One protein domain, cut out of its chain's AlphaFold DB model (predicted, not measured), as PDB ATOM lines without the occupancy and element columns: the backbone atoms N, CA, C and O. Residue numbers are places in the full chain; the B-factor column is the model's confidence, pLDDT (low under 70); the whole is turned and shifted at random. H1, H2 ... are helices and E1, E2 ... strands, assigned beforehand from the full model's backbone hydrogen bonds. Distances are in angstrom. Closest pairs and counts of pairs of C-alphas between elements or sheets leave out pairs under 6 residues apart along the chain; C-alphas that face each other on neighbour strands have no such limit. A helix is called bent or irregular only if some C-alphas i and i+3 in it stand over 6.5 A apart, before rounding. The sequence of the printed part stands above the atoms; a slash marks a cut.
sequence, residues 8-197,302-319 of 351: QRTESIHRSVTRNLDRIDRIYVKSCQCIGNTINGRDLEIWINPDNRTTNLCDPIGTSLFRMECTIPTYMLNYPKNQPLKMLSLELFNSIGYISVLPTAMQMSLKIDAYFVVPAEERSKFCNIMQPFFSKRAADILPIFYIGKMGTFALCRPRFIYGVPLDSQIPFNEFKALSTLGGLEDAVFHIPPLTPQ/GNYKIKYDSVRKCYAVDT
ATOM      1  N   GLN A   8      32.607  -5.224  27.196       74.06
ATOM      2  CA  GLN A   8      31.664  -4.888  26.119       74.06
ATOM      3  C   GLN A   8      30.861  -3.611  26.414       74.06
ATOM      4  O   GLN A   8      30.785  -2.699  25.591       74.06
ATOM      5  N   ARG A   9      30.314  -3.492  27.634       76.00
ATOM      6  CA  ARG A   9      29.574  -2.294  28.061       76.00
ATOM      7  C   ARG A   9      30.459  -1.050  28.028       76.00
ATOM      8  O   ARG A   9      30.026  -0.004  27.551       76.00
ATOM      9  N   THR A  10      31.701  -1.147  28.503       74.94
ATOM     10  CA  THR A  10      32.629  -0.007  28.480       74.94
ATOM     11  C   THR A  10      33.054   0.404  27.084       74.94
ATOM     12  O   THR A  10      33.220   1.596  26.834       74.94
ATOM     13  N   GLU A  11      33.186  -0.551  26.169       80.88
ATOM     14  CA  GLU A  11      33.483  -0.272  24.769       80.88
ATOM     15  C   GLU A  11      32.318   0.457  24.084       80.88
ATOM     16  O   GLU A  11      32.524   1.489  23.446       80.88
ATOM     17  N   SER A  12      31.083  -0.010  24.285       86.06
ATOM     18  CA  SER A  12      29.881   0.643  23.743       86.06
ATOM     19  C   SER A  12      29.709   2.077  24.270       86.06
ATOM     20  O   SER A  12      29.462   3.016  23.498       86.06
ATOM     21  N   ILE A  13      29.922   2.281  25.578       86.38
ATOM     22  CA  ILE A  13      29.917   3.618  26.192       86.38
ATOM     23  C   ILE A  13      31.008   4.489  25.569       86.38
ATOM     24  O   ILE A  13      30.738   5.630  25.198       86.38
ATOM     25  N   HIS A  14      32.226   3.967  25.425       87.19
ATOM     26  CA  HIS A  14      33.345   4.710  24.850       87.19
ATOM     27  C   HIS A  14      33.065   5.160  23.414       87.19
ATOM     28  O   HIS A  14      33.190   6.351  23.128       87.19
ATOM     29  N   ARG A  15      32.583   4.257  22.553       88.94
ATOM     30  CA  ARG A  15      32.204   4.564  21.165       88.94
ATOM     31  C   ARG A  15      31.101   5.621  21.086       88.94
ATOM     32  O   ARG A  15      31.101   6.479  20.206       88.94
ATOM     33  N   SER A  16      30.146   5.570  22.011       92.19
ATOM     34  CA  SER A  16      29.081   6.573  22.105       92.19
ATOM     35  C   SER A  16      29.617   7.931  22.565       92.19
ATOM     36  O   SER A  16      29.175   8.973  22.083       92.19
ATOM     37  N   VAL A  17      30.594   7.928  23.473       93.50
ATOM     38  CA  VAL A  17      31.257   9.135  23.976       93.50
ATOM     39  C   VAL A  17      32.106   9.803  22.906       93.50
ATOM     40  O   VAL A  17      31.983  11.012  22.746       93.50
ATOM     41  N   THR A  18      32.933   9.071  22.159       93.69
ATOM     42  CA  THR A  18      33.764   9.665  21.095       93.69
ATOM     43  C   THR A  18      32.899  10.322  20.022       93.69
ATOM     44  O   THR A  18      33.073  11.506  19.744       93.69
ATOM     45  N   ARG A  19      31.848   9.634  19.556       93.94
ATOM     46  CA  ARG A  19      30.850  10.211  18.635       93.94
ATOM     47  C   ARG A  19      30.132  11.434  19.207       93.94
ATOM     48  O   ARG A  19      29.765  12.345  18.468       93.94
ATOM     49  N   ASN A  20      29.864  11.448  20.514       94.31
ATOM     50  CA  ASN A  20      29.256  12.605  21.163       94.31
ATOM     51  C   ASN A  20      30.235  13.784  21.248       94.31
ATOM     52  O   ASN A  20      29.821  14.914  20.997       94.31
ATOM     53  N   LEU A  21      31.514  13.526  21.527       93.75
ATOM     54  CA  LEU A  21      32.571  14.537  21.515       93.75
ATOM     55  C   LEU A  21      32.756  15.150  20.119       93.75
ATOM     56  O   LEU A  21      32.903  16.364  20.027       93.75
ATOM     57  N   ASP A  22      32.653  14.370  19.039       93.19
ATOM     58  CA  ASP A  22      32.711  14.901  17.663       93.19
ATOM     59  C   ASP A  22      31.599  15.927  17.381       93.19
ATOM     60  O   ASP A  22      31.756  16.845  16.577       93.19
ATOM     61  N   ARG A  23      30.456  15.789  18.061       92.12
ATOM     62  CA  ARG A  23      29.267  16.636  17.886       92.12
ATOM     63  C   ARG A  23      29.153  17.743  18.930       92.12
ATOM     64  O   ARG A  23      28.153  18.458  18.936       92.12
ATOM     65  N   ILE A  24      30.117  17.862  19.841       90.38
ATOM     66  CA  ILE A  24      30.029  18.826  20.932       90.38
ATOM     67  C   ILE A  24      30.288  20.243  20.412       90.38
ATOM     68  O   ILE A  24      31.274  20.509  19.722       90.38
ATOM     69  N   ASP A  25      29.411  21.178  20.771       88.88
ATOM     70  CA  ASP A  25      29.518  22.562  20.294       88.88
ATOM     71  C   ASP A  25      30.753  23.274  20.858       88.88
ATOM     72  O   ASP A  25      31.291  24.190  20.237       88.88
ATOM     73  N   ARG A  26      31.208  22.860  22.046       91.69
ATOM     74  CA  ARG A  26      32.329  23.465  22.766       91.69
ATOM     75  C   ARG A  26      33.060  22.432  23.610       91.69
ATOM     76  O   ARG A  26      32.419  21.644  24.289       91.69
ATOM     77  N   ILE A  27      34.381  22.479  23.651       91.75
ATOM     78  CA  ILE A  27      35.202  21.723  24.600       91.75
ATOM     79  C   ILE A  27      36.224  22.660  25.230       91.75
ATOM     80  O   ILE A  27      36.729  23.557  24.565       91.75
ATOM     81  N   TYR A  28      36.513  22.499  26.515       93.50
ATOM     82  CA  TYR A  28      37.494  23.338  27.190       93.50
ATOM     83  C   TYR A  28      38.843  22.652  27.197       93.50
ATOM     84  O   TYR A  28      38.989  21.609  27.836       93.50
ATOM     85  N   VAL A  29      39.812  23.237  26.505       93.44
ATOM     86  CA  VAL A  29      41.151  22.679  26.337       93.44
ATOM     87  C   VAL A  29      42.123  23.412  27.251       93.44
ATOM     88  O   VAL A  29      42.056  24.629  27.416       93.44
ATOM     89  N   LYS A  30      43.026  22.651  27.866       90.75
ATOM     90  CA  LYS A  30      44.101  23.154  28.727       90.75
ATOM     91  C   LYS A  30      45.478  22.982  28.088       90.75
ATOM     92  O   LYS A  30      46.342  23.842  28.224       90.75
ATOM     93  N   SER A  31      45.698  21.864  27.407       91.00
ATOM     94  CA  SER A  31      46.921  21.615  26.643       91.00
ATOM     95  C   SER A  31      46.622  20.727  25.451       91.00
ATOM     96  O   SER A  31      45.714  19.899  25.518       91.00
ATOM     97  N   CYS A  32      47.423  20.853  24.402       91.75
ATOM     98  CA  CYS A  32      47.370  20.009  23.220       91.75
ATOM     99  C   CYS A  32      48.790  19.588  22.865       91.75
ATOM    100  O   CYS A  32      49.707  20.399  22.947       91.75
ATOM    101  N   GLN A  33      48.980  18.321  22.522       91.50
ATOM    102  CA  GLN A  33      50.283  17.768  22.184       91.50
ATOM    103  C   GLN A  33      50.155  16.903  20.947       91.50
ATOM    104  O   GLN A  33      49.310  16.012  20.909       91.50
ATOM    105  N   CYS A  34      51.003  17.141  19.956       93.50
ATOM    106  CA  CYS A  34      51.151  16.215  18.844       93.50
ATOM    107  C   CYS A  34      51.906  14.975  19.341       93.50
ATOM    108  O   CYS A  34      53.017  15.091  19.873       93.50
ATOM    109  N   ILE A  35      51.270  13.812  19.217       93.50
ATOM    110  CA  ILE A  35      51.813  12.517  19.643       93.50
ATOM    111  C   ILE A  35      51.931  11.523  18.491       93.50
ATOM    112  O   ILE A  35      52.426  10.422  18.697       93.50
ATOM    113  N   GLY A  36      51.465  11.876  17.296       93.94
ATOM    114  CA  GLY A  36      51.661  11.053  16.118       93.94
ATOM    115  C   GLY A  36      51.450  11.820  14.828       93.94
ATOM    116  O   GLY A  36      50.736  12.824  14.800       93.94
ATOM    117  N   ASN A  37      52.085  11.359  13.761       94.94
ATOM    118  CA  ASN A  37      52.014  11.972  12.443       94.94
ATOM    119  C   ASN A  37      52.215  10.930  11.336       94.94
ATOM    120  O   ASN A  37      52.722   9.837  11.579       94.94
ATOM    121  N   THR A  38      51.803  11.260  10.113       93.56
ATOM    122  CA  THR A  38      52.170  10.477   8.932       93.56
ATOM    123  C   THR A  38      53.356  11.138   8.243       93.56
ATOM    124  O   THR A  38      53.326  12.321   7.888       93.56
ATOM    125  N   ILE A  39      54.426  10.372   8.032       81.06
ATOM    126  CA  ILE A  39      55.604  10.828   7.292       81.06
ATOM    127  C   ILE A  39      55.501  10.286   5.865       81.06
ATOM    128  O   ILE A  39      55.349   9.085   5.649       81.06
ATOM    129  N   ASN A  40      55.582  11.173   4.870       75.56
ATOM    130  CA  ASN A  40      55.521  10.826   3.442       75.56
ATOM    131  C   ASN A  40      54.241  10.074   3.013       75.56
ATOM    132  O   ASN A  40      54.295   9.249   2.104       75.56
ATOM    133  N   GLY A  41      53.102  10.336   3.667       64.56
ATOM    134  CA  GLY A  41      51.810   9.726   3.317       64.56
ATOM    135  C   GLY A  41      51.701   8.227   3.619       64.56
ATOM    136  O   GLY A  41      50.845   7.561   3.047       64.56
ATOM    137  N   ARG A  42      52.586   7.702   4.474       77.56
ATOM    138  CA  ARG A  42      52.560   6.319   4.969       77.56
ATOM    139  C   ARG A  42      51.723   6.202   6.249       77.56
ATOM    140  O   ARG A  42      50.976   7.121   6.588       77.56
ATOM    141  N   ASP A  43      51.888   5.082   6.943       87.75
ATOM    142  CA  ASP A  43      51.240   4.744   8.206       87.75
ATOM    143  C   ASP A  43      51.443   5.820   9.281       87.75
ATOM    144  O   ASP A  43      52.433   6.562   9.293       87.75
ATOM    145  N   LEU A  44      50.473   5.909  10.189       91.94
ATOM    146  CA  LEU A  44      50.510   6.831  11.317       91.94
ATOM    147  C   LEU A  44      51.546   6.342  12.334       91.94
ATOM    148  O   LEU A  44      51.379   5.289  12.944       91.94
ATOM    149  N   GLU A  45      52.608   7.115  12.536       93.00
ATOM    150  CA  GLU A  45      53.601   6.858  13.574       93.00
ATOM    151  C   GLU A  45      53.135   7.521  14.876       93.00
ATOM    152  O   GLU A  45      52.821   8.709  14.888       93.00
ATOM    153  N   ILE A  46      53.053   6.763  15.973       92.50
ATOM    154  CA  ILE A  46      52.521   7.218  17.265       92.50
ATOM    155  C   ILE A  46      53.568   7.018  18.355       92.50
ATOM    156  O   ILE A  46      54.025   5.906  18.609       92.50
ATOM    157  N   TRP A  47      53.891   8.085  19.078       90.25
ATOM    158  CA  TRP A  47      54.764   8.056  20.242       90.25
ATOM    159  C   TRP A  47      53.941   7.975  21.527       90.25
ATOM    160  O   TRP A  47      53.188   8.883  21.876       90.25
ATOM    161  N   ILE A  48      54.118   6.881  22.263       86.12
ATOM    162  CA  ILE A  48      53.542   6.677  23.592       86.12
ATOM    163  C   ILE A  48      54.448   7.362  24.611       86.12
ATOM    164  O   ILE A  48      55.657   7.156  24.596       86.12
ATOM    165  N   ASN A  49      53.889   8.174  25.503       76.06
ATOM    166  CA  ASN A  49      54.676   8.968  26.448       76.06
ATOM    167  C   ASN A  49      54.621   8.358  27.855       76.06
ATOM    168  O   ASN A  49      53.718   8.704  28.625       76.06
ATOM    169  N   PRO A  50      55.576   7.485  28.230       66.19
ATOM    170  CA  PRO A  50      55.545   6.820  29.533       66.19
ATOM    171  C   PRO A  50      55.695   7.807  30.699       66.19
ATOM    172  O   PRO A  50      55.121   7.599  31.764       66.19
ATOM    173  N   ASP A  51      56.402   8.917  30.477       66.31
ATOM    174  CA  ASP A  51      56.676   9.942  31.488       66.31
ATOM    175  C   ASP A  51      55.569  11.003  31.585       66.31
ATOM    176  O   ASP A  51      55.669  11.945  32.373       66.31
ATOM    177  N   ASN A  52      54.526  10.899  30.755       64.94
ATOM    178  CA  ASN A  52      53.423  11.855  30.695       64.94
ATOM    179  C   ASN A  52      53.878  13.327  30.518       64.94
ATOM    180  O   ASN A  52      53.242  14.255  31.025       64.94
ATOM    181  N   ARG A  53      55.009  13.550  29.834       62.84
ATOM    182  CA  ARG A  53      55.575  14.888  29.582       62.84
ATOM    183  C   ARG A  53      54.621  15.751  28.767       62.84
ATOM    184  O   ARG A  53      54.029  15.277  27.812       62.84
ATOM    185  N   THR A  54      54.536  17.038  29.094       63.97
ATOM    186  CA  THR A  54      53.552  17.954  28.499       63.97
ATOM    187  C   THR A  54      54.031  18.655  27.221       63.97
ATOM    188  O   THR A  54      53.703  19.819  27.003       63.97
ATOM    189  N   THR A  55      54.898  18.023  26.435       74.62
ATOM    190  CA  THR A  55      55.510  18.622  25.237       74.62
ATOM    191  C   THR A  55      55.158  17.806  24.008       74.62
ATOM    192  O   THR A  55      54.996  16.593  24.119       74.62
ATOM    193  N   ASN A  56      55.084  18.460  22.845       80.00
ATOM    194  CA  ASN A  56      54.959  17.765  21.564       80.00
ATOM    195  C   ASN A  56      56.049  16.692  21.443       80.00
ATOM    196  O   ASN A  56      57.215  16.955  21.747       80.00
ATOM    197  N   LEU A  57      55.649  15.491  21.032       85.00
ATOM    198  CA  LEU A  57      56.558  14.365  20.807       85.00
ATOM    199  C   LEU A  57      57.033  14.315  19.354       85.00
ATOM    200  O   LEU A  57      58.086  13.752  19.072       85.00
ATOM    201  N   CYS A  58      56.270  14.930  18.454       87.44
ATOM    202  CA  CYS A  58      56.583  15.064  17.043       87.44
ATOM    203  C   CYS A  58      56.020  16.378  16.486       87.44
ATOM    204  O   CYS A  58      55.134  17.000  17.082       87.44
ATOM    205  N   ASP A  59      56.506  16.782  15.316       90.50
ATOM    206  CA  ASP A  59      55.916  17.890  14.568       90.50
ATOM    207  C   ASP A  59      54.647  17.422  13.843       90.50
ATOM    208  O   ASP A  59      54.622  16.315  13.300       90.50
ATOM    209  N   PRO A  60      53.570  18.221  13.806       91.94
ATOM    210  CA  PRO A  60      52.346  17.827  13.120       91.94
ATOM    211  C   PRO A  60      52.560  17.882  11.601       91.94
ATOM    212  O   PRO A  60      52.574  18.963  11.007       91.94
ATOM    213  N   ILE A  61      52.717  16.718  10.967       91.44
ATOM    214  CA  ILE A  61      52.920  16.527   9.522       91.44
ATOM    215  C   ILE A  61      51.872  15.527   9.013       91.44
ATOM    216  O   ILE A  61      51.483  14.614   9.738       91.44
ATOM    217  N   GLY A  62      51.391  15.720   7.780       93.50
ATOM    218  CA  GLY A  62      50.373  14.846   7.193       93.50
ATOM    219  C   GLY A  62      49.120  14.753   8.070       93.50
ATOM    220  O   GLY A  62      48.701  15.754   8.652       93.50
ATOM    221  N   THR A  63      48.545  13.558   8.175       95.38
ATOM    222  CA  THR A  63      47.516  13.253   9.178       95.38
ATOM    223  C   THR A  63      48.196  13.147  10.535       95.38
ATOM    224  O   THR A  63      49.195  12.450  10.673       95.38
ATOM    225  N   SER A  64      47.688  13.856  11.538       96.19
ATOM    226  CA  SER A  64      48.337  13.956  12.849       96.19
ATOM    227  C   SER A  64      47.393  13.563  13.981       96.19
ATOM    228  O   SER A  64      46.205  13.879  13.952       96.19
ATOM    229  N   LEU A  65      47.936  12.897  14.997       96.56
ATOM    230  CA  LEU A  65      47.242  12.527  16.223       96.56
ATOM    231  C   LEU A  65      47.654  13.473  17.349       96.56
ATOM    232  O   LEU A  65      48.834  13.592  17.690       96.56
ATOM    233  N   PHE A  66      46.661  14.096  17.971       95.56
ATOM    234  CA  PHE A  66      46.851  14.998  19.094       95.56
ATOM    235  C   PHE A  66      46.261  14.421  20.371       95.56
ATOM    236  O   PHE A  66      45.136  13.930  20.379       95.56
ATOM    237  N   ARG A  67      46.991  14.550  21.475       94.56
ATOM    238  CA  ARG A  67      46.480  14.333  22.827       94.56
ATOM    239  C   ARG A  67      46.157  15.680  23.463       94.56
ATOM    240  O   ARG A  67      47.026  16.542  23.587       94.56
ATOM    241  N   MET A  68      44.916  15.849  23.898       93.44
ATOM    242  CA  MET A  68      44.413  17.078  24.505       93.44
ATOM    243  C   MET A  68      43.976  16.837  25.942       93.44
ATOM    244  O   MET A  68      43.192  15.930  26.202       93.44
ATOM    245  N   GLU A  69      44.427  17.682  26.866       92.81
ATOM    246  CA  GLU A  69      43.855  17.740  28.214       92.81
ATOM    247  C   GLU A  69      42.608  18.624  28.169       92.81
ATOM    248  O   GLU A  69      42.707  19.835  27.940       92.81
ATOM    249  N   CYS A  70      41.445  18.029  28.418       92.94
ATOM    250  CA  CYS A  70      40.154  18.695  28.317       92.94
ATOM    251  C   CYS A  70      39.376  18.652  29.636       92.94
ATOM    252  O   CYS A  70      39.489  17.718  30.433       92.94
ATOM    253  N   THR A  71      38.530  19.658  29.850       92.12
ATOM    254  CA  THR A  71      37.544  19.692  30.935       92.12
ATOM    255  C   THR A  71      36.136  19.768  30.356       92.12
ATOM    256  O   THR A  71      35.842  20.594  29.496       92.12
ATOM    257  N   ILE A  72      35.242  18.919  30.850       91.25
ATOM    258  CA  ILE A  72      33.820  18.941  30.522       91.25
ATOM    259  C   ILE A  72      33.078  19.378  31.787       91.25
ATOM    260  O   ILE A  72      33.038  18.629  32.769       91.25
ATOM    261  N   PRO A  73      32.547  20.611  31.819       88.94
ATOM    262  CA  PRO A  73      31.883  21.141  33.002       88.94
ATOM    263  C   PRO A  73      30.500  20.511  33.215       88.94
ATOM    264  O   PRO A  73      29.865  20.030  32.275       88.94
ATOM    265  N   THR A  74      29.997  20.595  34.448       87.00
ATOM    266  CA  THR A  74      28.717  20.009  34.887       87.00
ATOM    267  C   THR A  74      27.556  20.305  33.953       87.00
ATOM    268  O   THR A  74      26.802  19.409  33.581       87.00
ATOM    269  N   TYR A  75      27.400  21.570  33.560       86.38
ATOM    270  CA  TYR A  75      26.268  21.985  32.739       86.38
ATOM    271  C   TYR A  75      26.311  21.340  31.341       86.38
ATOM    272  O   TYR A  75      25.264  21.151  30.732       86.38
ATOM    273  N   MET A  76      27.497  20.952  30.848       89.00
ATOM    274  CA  MET A  76      27.645  20.209  29.594       89.00
ATOM    275  C   MET A  76      27.382  18.721  29.770       89.00
ATOM    276  O   MET A  76      26.782  18.128  28.882       89.00
ATOM    277  N   LEU A  77      27.781  18.127  30.900       88.12
ATOM    278  CA  LEU A  77      27.442  16.736  31.223       88.12
ATOM    279  C   LEU A  77      25.928  16.547  31.371       88.12
ATOM    280  O   LEU A  77      25.382  15.538  30.944       88.12
ATOM    281  N   ASN A  78      25.241  17.535  31.945       85.31
ATOM    282  CA  ASN A  78      23.794  17.489  32.154       85.31
ATOM    283  C   ASN A  78      22.977  17.925  30.931       85.31
ATOM    284  O   ASN A  78      21.749  17.867  30.972       85.31
ATOM    285  N   TYR A  79      23.626  18.353  29.847       87.81
ATOM    286  CA  TYR A  79      22.921  18.770  28.644       87.81
ATOM    287  C   TYR A  79      22.301  17.553  27.934       87.81
ATOM    288  O   TYR A  79      23.006  16.563  27.727       87.81
ATOM    289  N   PRO A  80      21.021  17.598  27.503       87.62
ATOM    290  CA  PRO A  80      20.333  16.436  26.942       87.62
ATOM    291  C   PRO A  80      21.077  15.749  25.794       87.62
ATOM    292  O   PRO A  80      21.126  14.525  25.763       87.62
ATOM    293  N   LYS A  81      21.729  16.510  24.904       88.62
ATOM    294  CA  LYS A  81      22.485  15.949  23.770       88.62
ATOM    295  C   LYS A  81      23.759  15.194  24.177       88.62
ATOM    296  O   LYS A  81      24.314  14.479  23.352       88.62
ATOM    297  N   ASN A  82      24.206  15.324  25.426       90.75
ATOM    298  CA  ASN A  82      25.452  14.751  25.936       90.75
ATOM    299  C   ASN A  82      25.221  13.555  26.878       90.75
ATOM    300  O   ASN A  82      26.046  13.288  27.755       90.75
ATOM    301  N   GLN A  83      24.115  12.810  26.701       89.38
ATOM    302  CA  GLN A  83      23.839  11.609  27.505       89.38
ATOM    303  C   GLN A  83      25.018  10.625  27.568       89.38
ATOM    304  O   GLN A  83      25.299  10.152  28.669       89.38
ATOM    305  N   PRO A  84      25.763  10.336  26.479       91.81
ATOM    306  CA  PRO A  84      26.898   9.416  26.564       91.81
ATOM    307  C   PRO A  84      27.969   9.856  27.573       91.81
ATOM    308  O   PRO A  84      28.468   9.036  28.341       91.81
ATOM    309  N   LEU A  85      28.276  11.157  27.642       90.12
ATOM    310  CA  LEU A  85      29.227  11.709  28.613       90.12
ATOM    311  C   LEU A  85      28.713  11.607  30.055       90.12
ATOM    312  O   LEU A  85      29.484  11.317  30.978       90.12
ATOM    313  N   LYS A  86      27.407  11.808  30.254       87.81
ATOM    314  CA  LYS A  86      26.754  11.607  31.550       87.81
ATOM    315  C   LYS A  86      26.817  10.145  31.987       87.81
ATOM    316  O   LYS A  86      27.199   9.868  33.120       87.81
ATOM    317  N   MET A  87      26.505   9.220  31.081       86.69
ATOM    318  CA  MET A  87      26.548   7.778  31.329       86.69
ATOM    319  C   MET A  87      27.955   7.304  31.676       86.69
ATOM    320  O   MET A  87      28.128   6.583  32.655       86.69
ATOM    321  N   LEU A  88      28.970   7.771  30.941       87.88
ATOM    322  CA  LEU A  88      30.366   7.510  31.282       87.88
ATOM    323  C   LEU A  88      30.691   8.005  32.693       87.88
ATOM    324  O   LEU A  88      31.284   7.271  33.476       87.88
ATOM    325  N   SER A  89      30.275   9.225  33.037       85.12
ATOM    326  CA  SER A  89      30.526   9.789  34.367       85.12
ATOM    327  C   SER A  89      29.894   8.931  35.473       85.12
ATOM    328  O   SER A  89      30.555   8.590  36.449       85.12
ATOM    329  N   LEU A  90      28.642   8.503  35.295       82.12
ATOM    330  CA  LEU A  90      27.957   7.628  36.251       82.12
ATOM    331  C   LEU A  90      28.630   6.255  36.376       82.12
ATOM    332  O   LEU A  90      28.816   5.767  37.489       82.12
ATOM    333  N   GLU A  91      29.034   5.640  35.262       82.88
ATOM    334  CA  GLU A  91      29.710   4.337  35.286       82.88
ATOM    335  C   GLU A  91      31.062   4.421  36.012       82.88
ATOM    336  O   GLU A  91      31.374   3.563  36.839       82.88
ATOM    337  N   LEU A  92      31.842   5.479  35.761       82.00
ATOM    338  CA  LEU A  92      33.106   5.731  36.459       82.00
ATOM    339  C   LEU A  92      32.881   5.946  37.961       82.00
ATOM    340  O   LEU A  92      33.609   5.372  38.766       82.00
ATOM    341  N   PHE A  93      31.873   6.741  38.331       78.75
ATOM    342  CA  PHE A  93      31.535   7.026  39.726       78.75
ATOM    343  C   PHE A  93      31.104   5.763  40.488       78.75
ATOM    344  O   PHE A  93      31.575   5.509  41.595       78.75
ATOM    345  N   ASN A  94      30.276   4.922  39.870       77.19
ATOM    346  CA  ASN A  94      29.868   3.647  40.460       77.19
ATOM    347  C   ASN A  94      31.051   2.679  40.601       77.19
ATOM    348  O   ASN A  94      31.136   1.938  41.579       77.19
ATOM    349  N   SER A  95      31.989   2.704  39.648       75.31
ATOM    350  CA  SER A  95      33.155   1.811  39.644       75.31
ATOM    351  C   SER A  95      34.171   2.125  40.745       75.31
ATOM    352  O   SER A  95      34.888   1.228  41.176       75.31
ATOM    353  N   ILE A  96      34.231   3.373  41.223       73.69
ATOM    354  CA  ILE A  96      35.130   3.777  42.319       73.69
ATOM    355  C   ILE A  96      34.533   3.541  43.718       73.69
ATOM    356  O   ILE A  96      35.182   3.860  44.710       73.69
ATOM    357  N   GLY A  97      33.316   2.992  43.826       64.69
ATOM    358  CA  GLY A  97      32.728   2.559  45.103       64.69
ATOM    359  C   GLY A  97      32.362   3.681  46.086       64.69
ATOM    360  O   GLY A  97      32.066   3.403  47.248       64.69
ATOM    361  N   TYR A  98      32.351   4.946  45.653       62.44
ATOM    362  CA  TYR A  98      31.974   6.089  46.492       62.44
ATOM    363  C   TYR A  98      30.447   6.200  46.621       62.44
ATOM    364  O   TYR A  98      29.801   7.023  45.983       62.44
ATOM    365  N   ILE A  99      29.851   5.360  47.468       52.59
ATOM    366  CA  ILE A  99      28.397   5.346  47.719       52.59
ATOM    367  C   ILE A  99      27.968   6.470  48.691       52.59
ATOM    368  O   ILE A  99      26.801   6.848  48.728       52.59
ATOM    369  N   SER A 100      28.893   7.056  49.461       49.53
ATOM    370  CA  SER A 100      28.547   7.925  50.601       49.53
ATOM    371  C   SER A 100      28.532   9.432  50.331       49.53
ATOM    372  O   SER A 100      28.164  10.195  51.222       49.53
ATOM    373  N   VAL A 101      28.898   9.890  49.131       51.00
ATOM    374  CA  VAL A 101      28.902  11.324  48.804       51.00
ATOM    375  C   VAL A 101      28.271  11.517  47.435       51.00
ATOM    376  O   VAL A 101      28.959  11.575  46.418       51.00
ATOM    377  N   LEU A 102      26.938  11.591  47.398       52.50
ATOM    378  CA  LEU A 102      26.239  12.150  46.244       52.50
ATOM    379  C   LEU A 102      26.851  13.534  45.989       52.50
ATOM    380  O   LEU A 102      26.791  14.378  46.889       52.50
ATOM    381  N   PRO A 103      27.480  13.779  44.827       51.25
ATOM    382  CA  PRO A 103      28.087  15.067  44.561       51.25
ATOM    383  C   PRO A 103      26.991  16.122  44.660       51.25
ATOM    384  O   PRO A 103      26.021  16.093  43.897       51.25
ATOM    385  N   THR A 104      27.123  17.060  45.596       53.19
ATOM    386  CA  THR A 104      26.326  18.284  45.570       53.19
ATOM    387  C   THR A 104      26.468  18.861  44.163       53.19
ATOM    388  O   THR A 104      27.578  18.937  43.633       53.19
ATOM    389  N   ALA A 105      25.352  19.236  43.533       51.97
ATOM    390  CA  ALA A 105      25.259  19.559  42.103       51.97
ATOM    391  C   ALA A 105      26.241  20.638  41.582       51.97
ATOM    392  O   ALA A 105      26.320  20.881  40.378       51.97
ATOM    393  N   MET A 106      27.008  21.277  42.466       47.09
ATOM    394  CA  MET A 106      27.851  22.432  42.195       47.09
ATOM    395  C   MET A 106      29.260  22.145  41.643       47.09
ATOM    396  O   MET A 106      29.850  23.080  41.112       47.09
ATOM    397  N   GLN A 107      29.822  20.924  41.681       56.88
ATOM    398  CA  GLN A 107      31.211  20.692  41.194       56.88
ATOM    399  C   GLN A 107      31.430  19.402  40.382       56.88
ATOM    400  O   GLN A 107      32.484  18.766  40.424       56.88
ATOM    401  N   MET A 108      30.449  19.024  39.569       66.75
ATOM    402  CA  MET A 108      30.542  17.849  38.705       66.75
ATOM    403  C   MET A 108      31.297  18.115  37.383       66.75
ATOM    404  O   MET A 108      30.689  18.205  36.324       66.75
ATOM    405  N   SER A 109      32.628  18.224  37.405       84.50
ATOM    406  CA  SER A 109      33.427  18.252  36.162       84.50
ATOM    407  C   SER A 109      34.069  16.899  35.851       84.50
ATOM    408  O   SER A 109      34.492  16.174  36.757       84.50
ATOM    409  N   LEU A 110      34.152  16.577  34.561       89.75
ATOM    410  CA  LEU A 110      34.893  15.435  34.035       89.75
ATOM    411  C   LEU A 110      36.145  15.966  33.332       89.75
ATOM    412  O   LEU A 110      36.038  16.730  32.373       89.75
ATOM    413  N   LYS A 111      37.335  15.578  33.799       91.56
ATOM    414  CA  LYS A 111      38.593  15.873  33.095       91.56
ATOM    415  C   LYS A 111      39.011  14.651  32.303       91.56
ATOM    416  O   LYS A 111      39.054  13.549  32.859       91.56
ATOM    417  N   ILE A 112      39.340  14.854  31.037       92.25
ATOM    418  CA  ILE A 112      39.708  13.786  30.110       92.25
ATOM    419  C   ILE A 112      41.007  14.131  29.388       92.25
ATOM    420  O   ILE A 112      41.263  15.300  29.108       92.25
ATOM    421  N   ASP A 113      41.772  13.107  29.033       92.38
ATOM    422  CA  ASP A 113      42.679  13.173  27.897       92.38
ATOM    423  C   ASP A 113      41.906  12.705  26.664       92.38
ATOM    424  O   ASP A 113      41.381  11.589  26.634       92.38
ATOM    425  N   ALA A 114      41.790  13.566  25.664       94.38
ATOM    426  CA  ALA A 114      41.111  13.273  24.417       94.38
ATOM    427  C   ALA A 114      42.136  13.141  23.289       94.38
ATOM    428  O   ALA A 114      42.969  14.022  23.093       94.38
ATOM    429  N   TYR A 115      42.069  12.037  22.562       95.81
ATOM    430  CA  TYR A 115      42.940  11.721  21.444       95.81
ATOM    431  C   TYR A 115      42.183  12.015  20.159       95.81
ATOM    432  O   TYR A 115      41.107  11.458  19.931       95.81
ATOM    433  N   PHE A 116      42.721  12.925  19.362       97.31
ATOM    434  CA  PHE A 116      42.029  13.560  18.255       97.31
ATOM    435  C   PHE A 116      42.876  13.481  16.992       97.31
ATOM    436  O   PHE A 116      44.008  13.966  16.962       97.31
ATOM    437  N   VAL A 117      42.331  12.831  15.971       97.06
ATOM    438  CA  VAL A 117      42.961  12.655  14.666       97.06
ATOM    439  C   VAL A 117      42.555  13.820  13.782       97.06
ATOM    440  O   VAL A 117      41.371  14.095  13.602       97.06
ATOM    441  N   VAL A 118      43.547  14.498  13.222       97.25
ATOM    442  CA  VAL A 118      43.372  15.652  12.346       97.25
ATOM    443  C   VAL A 118      43.893  15.287  10.958       97.25
ATOM    444  O   VAL A 118      45.096  15.034  10.819       97.25
ATOM    445  N   PRO A 119      43.023  15.256   9.934       95.94
ATOM    446  CA  PRO A 119      43.435  15.050   8.551       95.94
ATOM    447  C   PRO A 119      44.407  16.132   8.068       95.94
ATOM    448  O   PRO A 119      44.393  17.268   8.555       95.94
ATOM    449  N   ALA A 120      45.241  15.792   7.086       94.56
ATOM    450  CA  ALA A 120      46.285  16.679   6.576       94.56
ATOM    451  C   ALA A 120      45.739  18.035   6.087       94.56
ATOM    452  O   ALA A 120      46.370  19.073   6.306       94.56
ATOM    453  N   GLU A 121      44.559  18.019   5.473       95.12
ATOM    454  CA  GLU A 121      43.833  19.165   4.930       95.12
ATOM    455  C   GLU A 121      43.362  20.165   6.002       95.12
ATOM    456  O   GLU A 121      43.454  21.375   5.794       95.12
ATOM    457  N   GLU A 122      42.935  19.699   7.179       96.44
ATOM    458  CA  GLU A 122      42.456  20.561   8.274       96.44
ATOM    459  C   GLU A 122      43.576  20.932   9.264       96.44
ATOM    460  O   GLU A 122      43.423  21.845  10.083       96.44
ATOM    461  N   ARG A 123      44.742  20.278   9.169       94.38
ATOM    462  CA  ARG A 123      45.860  20.420  10.113       94.38
ATOM    463  C   ARG A 123      46.312  21.857  10.328       94.38
ATOM    464  O   ARG A 123      46.540  22.245  11.472       94.38
ATOM    465  N   SER A 124      46.453  22.649   9.264       93.69
ATOM    466  CA  SER A 124      46.916  24.043   9.376       93.69
ATOM    467  C   SER A 124      45.954  24.882  10.222       93.69
ATOM    468  O   SER A 124      46.351  25.540  11.183       93.69
ATOM    469  N   LYS A 125      44.656  24.779   9.928       94.94
ATOM    470  CA  LYS A 125      43.594  25.473  10.658       94.94
ATOM    471  C   LYS A 125      43.515  25.013  12.111       94.94
ATOM    472  O   LYS A 125      43.443  25.858  13.003       94.94
ATOM    473  N   PHE A 126      43.594  23.704  12.353       95.94
ATOM    474  CA  PHE A 126      43.641  23.151  13.703       95.94
ATOM    475  C   PHE A 126      44.847  23.685  14.482       95.94
ATOM    476  O   PHE A 126      44.680  24.214  15.577       95.94
ATOM    477  N   CYS A 127      46.054  23.625  13.912       93.50
ATOM    478  CA  CYS A 127      47.270  24.103  14.572       93.50
ATOM    479  C   CYS A 127      47.209  25.602  14.884       93.50
ATOM    480  O   CYS A 127      47.658  26.003  15.952       93.50
ATOM    481  N   ASN A 128      46.612  26.416  14.009       92.88
ATOM    482  CA  ASN A 128      46.428  27.849  14.255       92.88
ATOM    483  C   ASN A 128      45.492  28.115  15.444       92.88
ATOM    484  O   ASN A 128      45.801  28.947  16.291       92.88
ATOM    485  N   ILE A 129      44.375  27.387  15.541       92.94
ATOM    486  CA  ILE A 129      43.438  27.496  16.674       92.94
ATOM    487  C   ILE A 129      44.079  26.978  17.965       92.94
ATOM    488  O   ILE A 129      43.862  27.536  19.040       92.94
ATOM    489  N   MET A 130      44.876  25.916  17.858       91.69
ATOM    490  CA  MET A 130      45.443  25.218  19.008       91.69
ATOM    491  C   MET A 130      46.806  25.761  19.455       91.69
ATOM    492  O   MET A 130      47.338  25.315  20.473       91.69
ATOM    493  N   GLN A 131      47.351  26.749  18.742       89.25
ATOM    494  CA  GLN A 131      48.648  27.366  19.010       89.25
ATOM    495  C   GLN A 131      48.840  27.805  20.477       89.25
ATOM    496  O   GLN A 131      49.910  27.523  21.025       89.25
ATOM    497  N   PRO A 132      47.830  28.367  21.179       86.94
ATOM    498  CA  PRO A 132      47.964  28.712  22.597       86.94
ATOM    499  C   PRO A 132      48.231  27.513  23.525       86.94
ATOM    500  O   PRO A 132      48.791  27.685  24.607       86.94
ATOM    501  N   PHE A 133      47.858  26.294  23.119       87.56
ATOM    502  CA  PHE A 133      47.893  25.093  23.963       87.56
ATOM    503  C   PHE A 133      49.094  24.178  23.713       87.56
ATOM    504  O   PHE A 133      49.267  23.218  24.467       87.56
ATOM    505  N   PHE A 134      49.904  24.445  22.680       82.31
ATOM    506  CA  PHE A 134      51.140  23.698  22.399       82.31
ATOM    507  C   PHE A 134      52.286  24.057  23.360       82.31
ATOM    508  O   PHE A 134      53.253  23.309  23.501       82.31
ATOM    509  N   SER A 135      52.173  25.195  24.045       67.94
ATOM    510  CA  SER A 135      53.119  25.659  25.060       67.94
ATOM    511  C   SER A 135      52.936  24.910  26.385       67.94
ATOM    512  O   SER A 135      51.840  24.448  26.705       67.94
ATOM    513  N   LYS A 136      53.995  24.821  27.208       56.91
ATOM    514  CA  LYS A 136      53.923  24.208  28.548       56.91
ATOM    515  C   LYS A 136      52.910  24.957  29.424       56.91
ATOM    516  O   LYS A 136      53.256  25.954  30.043       56.91
ATOM    517  N   ARG A 137      51.700  24.391  29.494       56.84
ATOM    518  CA  ARG A 137      50.517  24.850  30.238       56.84
ATOM    519  C   ARG A 137      50.072  26.244  29.802       56.84
ATOM    520  O   ARG A 137      50.598  27.244  30.280       56.84
ATOM    521  N   ALA A 138      49.041  26.301  28.959       57.50
ATOM    522  CA  ALA A 138      48.228  27.507  28.906       57.50
ATOM    523  C   ALA A 138      47.819  27.857  30.349       57.50
ATOM    524  O   ALA A 138      47.395  26.975  31.106       57.50
ATOM    525  N   ALA A 139      48.032  29.112  30.753       60.81
ATOM    526  CA  ALA A 139      47.611  29.591  32.069       60.81
ATOM    527  C   ALA A 139      46.089  29.442  32.231       60.81
ATOM    528  O   ALA A 139      45.604  29.126  33.318       60.81
ATOM    529  N   ASP A 140      45.376  29.560  31.111       74.25
ATOM    530  CA  ASP A 140      43.929  29.529  31.043       74.25
ATOM    531  C   ASP A 140      43.416  28.284  30.321       74.25
ATOM    532  O   ASP A 140      43.955  27.831  29.308       74.25
ATOM    533  N   ILE A 141      42.317  27.748  30.844       83.25
ATOM    534  CA  ILE A 141      41.503  26.761  30.148       83.25
ATOM    535  C   ILE A 141      40.580  27.533  29.205       83.25
ATOM    536  O   ILE A 141      39.725  28.292  29.663       83.25
ATOM    537  N   LEU A 142      40.712  27.310  27.900       89.06
ATOM    538  CA  LEU A 142      39.969  28.069  26.898       89.06
ATOM    539  C   LEU A 142      38.986  27.177  26.129       89.06
ATOM    540  O   LEU A 142      39.270  26.005  25.868       89.06
ATOM    541  N   PRO A 143      37.810  27.711  25.766       92.88
ATOM    542  CA  PRO A 143      36.851  26.984  24.956       92.88
ATOM    543  C   PRO A 143      37.287  26.910  23.488       92.88
ATOM    544  O   PRO A 143      37.591  27.925  22.868       92.88
ATOM    545  N   ILE A 144      37.198  25.718  22.911       93.06
ATOM    546  CA  ILE A 144      37.284  25.460  21.476       93.06
ATOM    547  C   ILE A 144      35.907  25.053  20.980       93.06
ATOM    548  O   ILE A 144      35.280  24.155  21.542       93.06
ATOM    549  N   PHE A 145      35.431  25.721  19.937       92.81
ATOM    550  CA  PHE A 145      34.101  25.499  19.386       92.81
ATOM    551  C   PHE A 145      34.153  24.577  18.170       92.81
ATOM    552  O   PHE A 145      35.055  24.697  17.343       92.81
ATOM    553  N   TYR A 146      33.165  23.688  18.051       90.50
ATOM    554  CA  TYR A 146      32.964  22.802  16.897       90.50
ATOM    555  C   TYR A 146      34.221  22.029  16.469       90.50
ATOM    556  O   TYR A 146      34.514  21.913  15.277       90.50
ATOM    557  N   ILE A 147      34.971  21.511  17.445       93.06
ATOM    558  CA  ILE A 147      36.268  20.866  17.200       93.06
ATOM    559  C   ILE A 147      36.161  19.688  16.221       93.06
ATOM    560  O   ILE A 147      37.034  19.540  15.372       93.06
ATOM    561  N   GLY A 148      35.049  18.941  16.239       93.06
ATOM    562  CA  GLY A 148      34.803  17.821  15.324       93.06
ATOM    563  C   GLY A 148      34.660  18.200  13.844       93.06
ATOM    564  O   GLY A 148      34.590  17.325  12.993       93.06
ATOM    565  N   LYS A 149      34.652  19.495  13.488       94.19
ATOM    566  CA  LYS A 149      34.771  19.926  12.082       94.19
ATOM    567  C   LYS A 149      36.200  19.845  11.541       94.19
ATOM    568  O   LYS A 149      36.380  19.986  10.340       94.19
ATOM    569  N   MET A 150      37.199  19.698  12.410       95.38
ATOM    570  CA  MET A 150      38.621  19.696  12.041       95.38
ATOM    571  C   MET A 150      39.252  18.301  12.112       95.38
ATOM    572  O   MET A 150      40.433  18.150  11.823       95.38
ATOM    573  N   GLY A 151      38.503  17.293  12.552       95.81
ATOM    574  CA  GLY A 151      39.030  15.966  12.835       95.81
ATOM    575  C   GLY A 151      38.052  15.132  13.647       95.81
ATOM    576  O   GLY A 151      36.898  15.524  13.827       95.81
ATOM    577  N   THR A 152      38.520  13.999  14.155       96.44
ATOM    578  CA  THR A 152      37.691  13.019  14.862       96.44
ATOM    579  C   THR A 152      38.343  12.547  16.157       96.44
ATOM    580  O   THR A 152      39.561  12.375  16.249       96.44
ATOM    581  N   PHE A 153      37.537  12.329  17.192       96.31
ATOM    582  CA  PHE A 153      38.008  11.741  18.441       96.31
ATOM    583  C   PHE A 153      38.180  10.229  18.287       96.31
ATOM    584  O   PHE A 153      37.208   9.489  18.164       96.31
ATOM    585  N   ALA A 154      39.423   9.759  18.378       94.44
ATOM    586  CA  ALA A 154      39.741   8.334  18.386       94.44
ATOM    587  C   ALA A 154      39.532   7.727  19.780       94.44
ATOM    588  O   ALA A 154      38.970   6.648  19.943       94.44
ATOM    589  N   LEU A 155      39.964   8.432  20.827       93.62
ATOM    590  CA  LEU A 155      39.944   7.894  22.182       93.62
ATOM    591  C   LEU A 155      39.631   8.991  23.198       93.62
ATOM    592  O   LEU A 155      40.200  10.075  23.177       93.62
ATOM    593  N   CYS A 156      38.747   8.697  24.142       92.19
ATOM    594  CA  CYS A 156      38.624   9.437  25.391       92.19
ATOM    595  C   CYS A 156      39.344   8.658  26.503       92.19
ATOM    596  O   CYS A 156      39.290   7.431  26.517       92.19
ATOM    597  N   ARG A 157      40.010   9.339  27.438       90.50
ATOM    598  CA  ARG A 157      40.554   8.779  28.684       90.50
ATOM    599  C   ARG A 157      40.175   9.691  29.854       90.50
ATOM    600  O   ARG A 157      40.802  10.727  30.046       90.50
ATOM    601  N   PRO A 158      39.206   9.310  30.690       89.25
ATOM    602  CA  PRO A 158      38.930   9.966  31.956       89.25
ATOM    603  C   PRO A 158      40.155   9.982  32.864       89.25
ATOM    604  O   PRO A 158      40.817   8.962  33.054       89.25
ATOM    605  N   ARG A 159      40.442  11.151  33.428       86.94
ATOM    606  CA  ARG A 159      41.555  11.396  34.354       86.94
ATOM    607  C   ARG A 159      41.045  11.754  35.737       86.94
ATOM    608  O   ARG A 159      41.559  11.259  36.735       86.94
ATOM    609  N   PHE A 160      40.014  12.594  35.783       86.12
ATOM    610  CA  PHE A 160      39.352  12.977  37.020       86.12
ATOM    611  C   PHE A 160      37.852  12.983  36.829       86.12
ATOM    612  O   PHE A 160      37.356  13.479  35.814       86.12
ATOM    613  N   ILE A 161      37.146  12.532  37.853       84.69
ATOM    614  CA  ILE A 161      35.706  12.691  37.963       84.69
ATOM    615  C   ILE A 161      35.380  13.310  39.313       84.69
ATOM    616  O   ILE A 161      35.810  12.811  40.345       84.69
ATOM    617  N   TYR A 162      34.666  14.435  39.307       79.00
ATOM    618  CA  TYR A 162      34.199  15.096  40.538       79.00
ATOM    619  C   TYR A 162      35.336  15.396  41.532       79.00
ATOM    620  O   TYR A 162      35.190  15.258  42.740       79.00
ATOM    621  N   GLY A 163      36.506  15.771  41.002       76.50
ATOM    622  CA  GLY A 163      37.714  16.035  41.791       76.50
ATOM    623  C   GLY A 163      38.516  14.788  42.184       76.50
ATOM    624  O   GLY A 163      39.649  14.930  42.634       76.50
ATOM    625  N   VAL A 164      37.994  13.582  41.950       79.25
ATOM    626  CA  VAL A 164      38.664  12.318  42.271       79.25
ATOM    627  C   VAL A 164      39.564  11.886  41.103       79.25
ATOM    628  O   VAL A 164      39.058  11.720  39.988       79.25
ATOM    629  N   PRO A 165      40.884  11.706  41.312       82.56
ATOM    630  CA  PRO A 165      41.775  11.138  40.303       82.56
ATOM    631  C   PRO A 165      41.458   9.660  40.058       82.56
ATOM    632  O   PRO A 165      41.280   8.889  40.998       82.56
ATOM    633  N   LEU A 166      41.439   9.256  38.789       78.94
ATOM    634  CA  LEU A 166      41.151   7.878  38.377       78.94
ATOM    635  C   LEU A 166      42.409   7.033  38.140       78.94
ATOM    636  O   LEU A 166      42.315   5.811  38.073       78.94
ATOM    637  N   ASP A 167      43.582   7.661  38.029       73.31
ATOM    638  CA  ASP A 167      44.818   6.994  37.595       73.31
ATOM    639  C   ASP A 167      45.281   5.858  38.520       73.31
ATOM    640  O   ASP A 167      45.895   4.905  38.050       73.31
ATOM    641  N   SER A 168      44.987   5.942  39.820       67.62
ATOM    642  CA  SER A 168      45.313   4.889  40.791       67.62
ATOM    643  C   SER A 168      44.270   3.773  40.849       67.62
ATOM    644  O   SER A 168      44.584   2.674  41.291       67.62
ATOM    645  N   GLN A 169      43.040   4.051  40.415       68.94
ATOM    646  CA  GLN A 169      41.905   3.132  40.518       68.94
ATOM    647  C   GLN A 169      41.711   2.322  39.233       68.94
ATOM    648  O   GLN A 169      41.244   1.185  39.264       68.94
ATOM    649  N   ILE A 170      42.055   2.910  38.084       71.25
ATOM    650  CA  ILE A 170      41.800   2.339  36.764       71.25
ATOM    651  C   ILE A 170      43.106   2.375  35.967       71.25
ATOM    652  O   ILE A 170      43.420   3.402  35.354       71.25
ATOM    653  N   PRO A 171      43.881   1.274  35.935       72.62
ATOM    654  CA  PRO A 171      45.095   1.228  35.138       72.62
ATOM    655  C   PRO A 171      44.755   1.439  33.660       72.62
ATOM    656  O   PRO A 171      43.808   0.859  33.118       72.62
ATOM    657  N   PHE A 172      45.542   2.279  32.994       79.00
ATOM    658  CA  PHE A 172      45.335   2.637  31.598       79.00
ATOM    659  C   PHE A 172      46.579   2.305  30.778       79.00
ATOM    660  O   PHE A 172      47.635   2.900  30.970       79.00
ATOM    661  N   ASN A 173      46.431   1.367  29.842       83.81
ATOM    662  CA  ASN A 173      47.441   1.063  28.836       83.81
ATOM    663  C   ASN A 173      47.119   1.865  27.564       83.81
ATOM    664  O   ASN A 173      46.167   1.536  26.856       83.81
ATOM    665  N   GLU A 174      47.888   2.927  27.316       85.81
ATOM    666  CA  GLU A 174      47.688   3.859  26.197       85.81
ATOM    667  C   GLU A 174      47.851   3.174  24.838       85.81
ATOM    668  O   GLU A 174      46.982   3.321  23.985       85.81
ATOM    669  N   PHE A 175      48.892   2.351  24.674       86.44
ATOM    670  CA  PHE A 175      49.138   1.572  23.457       86.44
ATOM    671  C   PHE A 175      47.955   0.658  23.121       86.44
ATOM    672  O   PHE A 175      47.398   0.726  22.025       86.44
ATOM    673  N   LYS A 176      47.526  -0.167  24.086       85.94
ATOM    674  CA  LYS A 176      46.405  -1.092  23.880       85.94
ATOM    675  C   LYS A 176      45.113  -0.328  23.591       85.94
ATOM    676  O   LYS A 176      44.347  -0.733  22.735       85.94
ATOM    677  N   ALA A 177      44.867   0.779  24.290       87.38
ATOM    678  CA  ALA A 177      43.651   1.554  24.083       87.38
ATOM    679  C   ALA A 177      43.621   2.253  22.714       87.38
ATOM    680  O   ALA A 177      42.578   2.239  22.072       87.38
ATOM    681  N   LEU A 178      44.730   2.845  22.263       89.75
ATOM    682  CA  LEU A 178      44.795   3.501  20.956       89.75
ATOM    683  C   LEU A 178      44.680   2.502  19.808       89.75
ATOM    684  O   LEU A 178      43.906   2.752  18.892       89.75
ATOM    685  N   SER A 179      45.381   1.368  19.893       88.25
ATOM    686  CA  SER A 179      45.275   0.311  18.880       88.25
ATOM    687  C   SER A 179      43.853  -0.244  18.797       88.25
ATOM    688  O   SER A 179      43.265  -0.189  17.730       88.25
ATOM    689  N   THR A 180      43.261  -0.695  19.912       85.12
ATOM    690  CA  THR A 180      41.977  -1.421  19.857       85.12
ATOM    691  C   THR A 180      40.738  -0.527  19.899       85.12
ATOM    692  O   THR A 180      39.778  -0.770  19.187       85.12
ATOM    693  N   LEU A 181      40.693   0.477  20.782       82.62
ATOM    694  CA  LEU A 181      39.508   1.340  20.927       82.62
ATOM    695  C   LEU A 181      39.578   2.567  20.020       82.62
ATOM    696  O   LEU A 181      38.543   3.129  19.675       82.62
ATOM    697  N   GLY A 182      40.794   3.008  19.693       84.19
ATOM    698  CA  GLY A 182      41.025   4.125  18.787       84.19
ATOM    699  C   GLY A 182      40.882   3.766  17.311       84.19
ATOM    700  O   GLY A 182      40.835   4.691  16.504       84.19
ATOM    701  N   GLY A 183      40.814   2.472  16.965       86.81
ATOM    702  CA  GLY A 183      40.832   2.002  15.575       86.81
ATOM    703  C   GLY A 183      42.136   2.365  14.866       86.81
ATOM    704  O   GLY A 183      42.116   2.833  13.731       86.81
ATOM    705  N   LEU A 184      43.258   2.282  15.591       90.19
ATOM    706  CA  LEU A 184      44.599   2.597  15.092       90.19
ATOM    707  C   LEU A 184      45.455   1.323  15.072       90.19
ATOM    708  O   LEU A 184      46.606   1.342  15.508       90.19
ATOM    709  N   GLU A 185      44.877   0.199  14.640       88.31
ATOM    710  CA  GLU A 185      45.557  -1.100  14.580       88.31
ATOM    711  C   GLU A 185      46.732  -1.094  13.595       88.31
ATOM    712  O   GLU A 185      47.763  -1.708  13.870       88.31
ATOM    713  N   ASP A 186      46.599  -0.347  12.498       88.06
ATOM    714  CA  ASP A 186      47.604  -0.241  11.433       88.06
ATOM    715  C   ASP A 186      48.687   0.821  11.723       88.06
ATOM    716  O   ASP A 186      49.575   1.067  10.906       88.06
ATOM    717  N   ALA A 187      48.624   1.487  12.880       90.06
ATOM    718  CA  ALA A 187      49.604   2.493  13.268       90.06
ATOM    719  C   ALA A 187      50.904   1.863  13.797       90.06
ATOM    720  O   ALA A 187      50.916   0.808  14.434       90.06
ATOM    721  N   VAL A 188      52.021   2.567  13.607       90.81
ATOM    722  CA  VAL A 188      53.331   2.158  14.125       90.81
ATOM    723  C   VAL A 188      53.578   2.843  15.462       90.81
ATOM    724  O   VAL A 188      53.665   4.066  15.539       90.81
ATOM    725  N   PHE A 189      53.727   2.061  16.532       89.62
ATOM    726  CA  PHE A 189      53.896   2.600  17.880       89.62
ATOM    727  C   PHE A 189      55.358   2.614  18.333       89.62
ATOM    728  O   PHE A 189      56.065   1.603  18.291       89.62
ATOM    729  N   HIS A 190      55.774   3.762  18.859       88.38
ATOM    730  CA  HIS A 190      57.094   4.022  19.412       88.38
ATOM    731  C   HIS A 190      57.004   4.335  20.906       88.38
ATOM    732  O   HIS A 190      56.214   5.172  21.339       88.38
ATOM    733  N   ILE A 191      57.865   3.704  21.699       81.94
ATOM    734  CA  ILE A 191      58.050   4.012  23.118       81.94
ATOM    735  C   ILE A 191      59.457   4.611  23.266       81.94
ATOM    736  O   ILE A 191      60.448   3.909  23.025       81.94
ATOM    737  N   PRO A 192      59.596   5.904  23.612       70.25
ATOM    738  CA  PRO A 192      60.896   6.490  23.876       70.25
ATOM    739  C   PRO A 192      61.514   5.825  25.119       70.25
ATOM    740  O   PRO A 192      60.793   5.500  26.067       70.25
ATOM    741  N   PRO A 193      62.838   5.598  25.142       59.91
ATOM    742  CA  PRO A 193      63.519   5.054  26.304       59.91
ATOM    743  C   PRO A 193      63.314   5.998  27.488       59.91
ATOM    744  O   PRO A 193      63.484   7.214  27.357       59.91
ATOM    745  N   LEU A 194      62.954   5.430  28.643       56.75
ATOM    746  CA  LEU A 194      62.864   6.175  29.895       56.75
ATOM    747  C   LEU A 194      64.178   6.927  30.098       56.75
ATOM    748  O   LEU A 194      65.256   6.327  30.094       56.75
ATOM    749  N   THR A 195      64.104   8.248  30.238       49.44
ATOM    750  CA  THR A 195      65.293   9.007  30.629       49.44
ATOM    751  C   THR A 195      65.571   8.636  32.084       49.44
ATOM    752  O   THR A 195      64.640   8.732  32.888       49.44
ATOM    753  N   PRO A 196      66.783   8.177  32.449       43.41
ATOM    754  CA  PRO A 196      67.099   7.885  33.839       43.41
ATOM    755  C   PRO A 196      66.760   9.113  34.684       43.41
ATOM    756  O   PRO A 196      67.249  10.206  34.399       43.41
ATOM    757  N   GLN A 197      65.888   8.958  35.682       41.16
ATOM    758  CA  GLN A 197      65.744  10.003  36.686       41.16
ATOM    759  C   GLN A 197      67.085  10.098  37.411       41.16
ATOM    760  O   GLN A 197      67.554   9.103  37.966       41.16
ATOM    761  N   GLY A 302      51.625 -10.056  27.788       42.25
ATOM    762  CA  GLY A 302      51.455 -10.381  26.374       42.25
ATOM    763  C   GLY A 302      52.811 -10.595  25.695       42.25
ATOM    764  O   GLY A 302      53.742  -9.822  25.903       42.25
ATOM    765  N   ASN A 303      52.924 -11.628  24.860       40.50
ATOM    766  CA  ASN A 303      54.106 -11.880  24.031       40.50
ATOM    767  C   ASN A 303      54.248 -10.797  22.942       40.50
ATOM    768  O   ASN A 303      53.867 -11.018  21.797       40.50
ATOM    769  N   TYR A 304      54.781  -9.624  23.284       49.19
ATOM    770  CA  TYR A 304      55.131  -8.578  22.317       49.19
ATOM    771  C   TYR A 304      56.587  -8.734  21.876       49.19
ATOM    772  O   TYR A 304      57.476  -8.926  22.710       49.19
ATOM    773  N   LYS A 305      56.866  -8.595  20.576       54.00
ATOM    774  CA  LYS A 305      58.245  -8.423  20.106       54.00
ATOM    775  C   LYS A 305      58.583  -6.937  20.158       54.00
ATOM    776  O   LYS A 305      57.980  -6.136  19.462       54.00
ATOM    777  N   ILE A 306      59.546  -6.550  20.983       57.84
ATOM    778  CA  ILE A 306      60.026  -5.164  21.040       57.84
ATOM    779  C   ILE A 306      61.354  -5.095  20.283       57.84
ATOM    780  O   ILE A 306      62.286  -5.834  20.604       57.84
ATOM    781  N   LYS A 307      61.453  -4.222  19.276       69.25
ATOM    782  CA  LYS A 307      62.694  -3.966  18.524       69.25
ATOM    783  C   LYS A 307      63.219  -2.577  18.865       69.25
ATOM    784  O   LYS A 307      62.462  -1.613  18.871       69.25
ATOM    785  N   TYR A 308      64.514  -2.461  19.145       62.50
ATOM    786  CA  TYR A 308      65.149  -1.158  19.336       62.50
ATOM    787  C   TYR A 308      65.537  -0.555  17.981       62.50
ATOM    788  O   TYR A 308      66.279  -1.171  17.219       62.50
ATOM    789  N   ASP A 309      65.049   0.650  17.698       65.31
ATOM    790  CA  ASP A 309      65.463   1.467  16.561       65.31
ATOM    791  C   ASP A 309      66.595   2.400  17.009       65.31
ATOM    792  O   ASP A 309      66.386   3.374  17.740       65.31
ATOM    793  N   SER A 310      67.817   2.101  16.564       51.53
ATOM    794  CA  SER A 310      69.009   2.883  16.900       51.53
ATOM    795  C   SER A 310      69.056   4.258  16.233       51.53
ATOM    796  O   SER A 310      69.725   5.151  16.748       51.53
ATOM    797  N   VAL A 311      68.371   4.441  15.100       62.12
ATOM    798  CA  VAL A 311      68.329   5.716  14.369       62.12
ATOM    799  C   VAL A 311      67.428   6.693  15.112       62.12
ATOM    800  O   VAL A 311      67.808   7.836  15.360       62.12
ATOM    801  N   ARG A 312      66.253   6.219  15.525       55.97
ATOM    802  CA  ARG A 312      65.253   7.018  16.248       55.97
ATOM    803  C   ARG A 312      65.443   6.999  17.764       55.97
ATOM    804  O   ARG A 312      64.765   7.735  18.477       55.97
ATOM    805  N   LYS A 313      66.378   6.178  18.254       70.56
ATOM    806  CA  LYS A 313      66.657   5.937  19.678       70.56
ATOM    807  C   LYS A 313      65.383   5.596  20.457       70.56
ATOM    808  O   LYS A 313      65.187   6.108  21.555       70.56
ATOM    809  N   CYS A 314      64.515   4.752  19.900       64.25
ATOM    810  CA  CYS A 314      63.240   4.357  20.503       64.25
ATOM    811  C   CYS A 314      62.992   2.850  20.383       64.25
ATOM    812  O   CYS A 314      63.683   2.148  19.651       64.25
ATOM    813  N   TYR A 315      62.011   2.343  21.127       70.12
ATOM    814  CA  TYR A 315      61.540   0.970  20.996       70.12
ATOM    815  C   TYR A 315      60.288   0.941  20.119       70.12
ATOM    816  O   TYR A 315      59.316   1.634  20.413       70.12
ATOM    817  N   ALA A 316      60.311   0.150  19.051       66.25
ATOM    818  CA  ALA A 316      59.148  -0.168  18.236       66.25
ATOM    819  C   ALA A 316      58.485  -1.445  18.771       66.25
ATOM    820  O   ALA A 316      59.169  -2.438  19.049       66.25
ATOM    821  N   VAL A 317      57.161  -1.417  18.920       66.88
ATOM    822  CA  VAL A 317      56.377  -2.606  19.277       66.88
ATOM    823  C   VAL A 317      55.978  -3.312  17.984       66.88
ATOM    824  O   VAL A 317      55.237  -2.763  17.177       66.88
ATOM    825  N   ASP A 318      56.513  -4.508  17.762       54.44
ATOM    826  CA  ASP A 318      56.237  -5.350  16.602       54.44
ATOM    827  C   ASP A 318      55.057  -6.277  16.931       54.44
ATOM    828  O   ASP A 318      55.191  -7.130  17.810       54.44
ATOM    829  N   THR A 319      53.936  -6.015  16.241       47.84
ATOM    830  CA  THR A 319      52.632  -6.714  16.173       47.84
ATOM    831  C   THR A 319      52.020  -7.279  17.473       47.84
ATOM    832  O   THR A 319      52.659  -7.890  18.326       47.84
TER     833      THR A 319
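AT A GLANCE: This is residues 8 to 197 and 302 to 319 of the 351 residues of the protein "DUF3023 domain-containing protein" of Ehrlichia ruminantium (UniProt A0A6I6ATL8). One long, strongly twisted sheet runs through the domain, with H1 and H5 over one face and H4 on the opposite face; H3 packs on H1. The sheet curls round H5 and runs on through E7 to the hairpin of E8 and E9 at one end of the longest axis, while the loop of residues 96 to 109 lies at the other end. The printed part has 208 residues, with five named helices and nine named strands in the order H1 E1 E2 E3 H2 H3 E4 H4 E5 E6 H5 E7 E8 E9. The sheet is branched at E1 and mixed, with E2 and E7 parallel and its other neighbour pairs antiparallel; the class is mixed, helices and strands. The whole is compact, with a radius of gyration of the C-alphas of 17.3 A and spans of 54 by 40 by 34 A.

HOW THE PARTS SIT: Start at E1, residues 26 to 38, which bends by 92 degrees at residue 30 and has three neighbours in the branched sheet. On one side of it look for E5, residues 142 to 145, beside residues 26 to 29, with N 27 and O 144 at 2.8 A, and for E2, residues 44 to 47, beside residues 35 to 38, with N 45 and O 37 at 2.9 A. E1 and E2 form a hairpin. On the other side of E1 is E3, residues 64 to 72, antiparallel, with N 33 and O 67 at 2.8 A. Next comes E4, residues 110 to 118, antiparallel to E3, with N 68 and O 114 at 2.8 A, and then the edge strand E6, residues 152 to 161, with N 113 and O 157 at 2.8 A. From E2 go to its parallel neighbour E7, residues 188 to 191, where N 190 and O 46 are 2.8 A apart. E9, residues 314 to 318, follows with N 191 and O 315 at 2.8 A, and forms a hairpin with the edge strand E8, residues 305 to 309, with N 307 and O 316 at 2.9 A. H1, residues 8 to 22, is on the sheet at a height of 9.8 A, over E4 and, only just, with 3 C-alphas, over E6; its line and that of E4 stand at 74 degrees on the local plane, across the strands. H5, residues 174 to 180, is on the same face; its closest C-alphas to E6 are Leu 178 and Leu 155, 6.7 A apart. H4, residues 123 to 133, is on the opposite face, and the C-alphas of Phe 133 and Ser 31 of E1, the closest, are 4.5 A apart. H3, residues 80 to 95, touches H1 with residues 81 to 88 alone, at a steep tilt of 38 degrees, opposite ways; the closest C-alphas are those of Val 17 and Pro 84, 5.1 A. H2, residues 74 to 77, touches H3 only at the corner, with C-alphas 77 and 86 closest at 5.2 A. H2 and H3 only graze the sheet. Every O i to N i+4 pair is within hydrogen-bond range in H1 and H5, but 10 of 12 in H3 and 5 of 7 in H4; H2 is too short for such a pair.

IN THESE COORDINATES: Find C-alpha 8 at (31.664, -4.888, 26.119); from there H1 runs 21.5 A to C-alpha 22. E1 spans 27.5 A from C-alpha 26 at (32.329, 23.465, 22.766). E3, E4 and E6 measure 23.4 A, 23.3 A and 23.2 A, and H3 23.2 A. H3 and H4 are irregular: C-alphas 81 and 84 are 8.4 A apart, and C-alphas 129 and 132 are 7.6 A apart. E9 ends at C-alpha 318, (56.237, -5.350, 16.602).

THE WHOLE: The two C-alphas farthest apart, those of Asn 40 and Ser 100, are 54.4 A apart. Residues 198 to 301 are not printed, and C-alphas 197 and 302 stand 26.9 A apart across the cut. The links E2 to E3, H3 to E4 and E6 to H5 are long. The mean pLDDT of the printed part is 81.4, and 46 residues are under 70, among them residues 97 to 108 and 302 to 312.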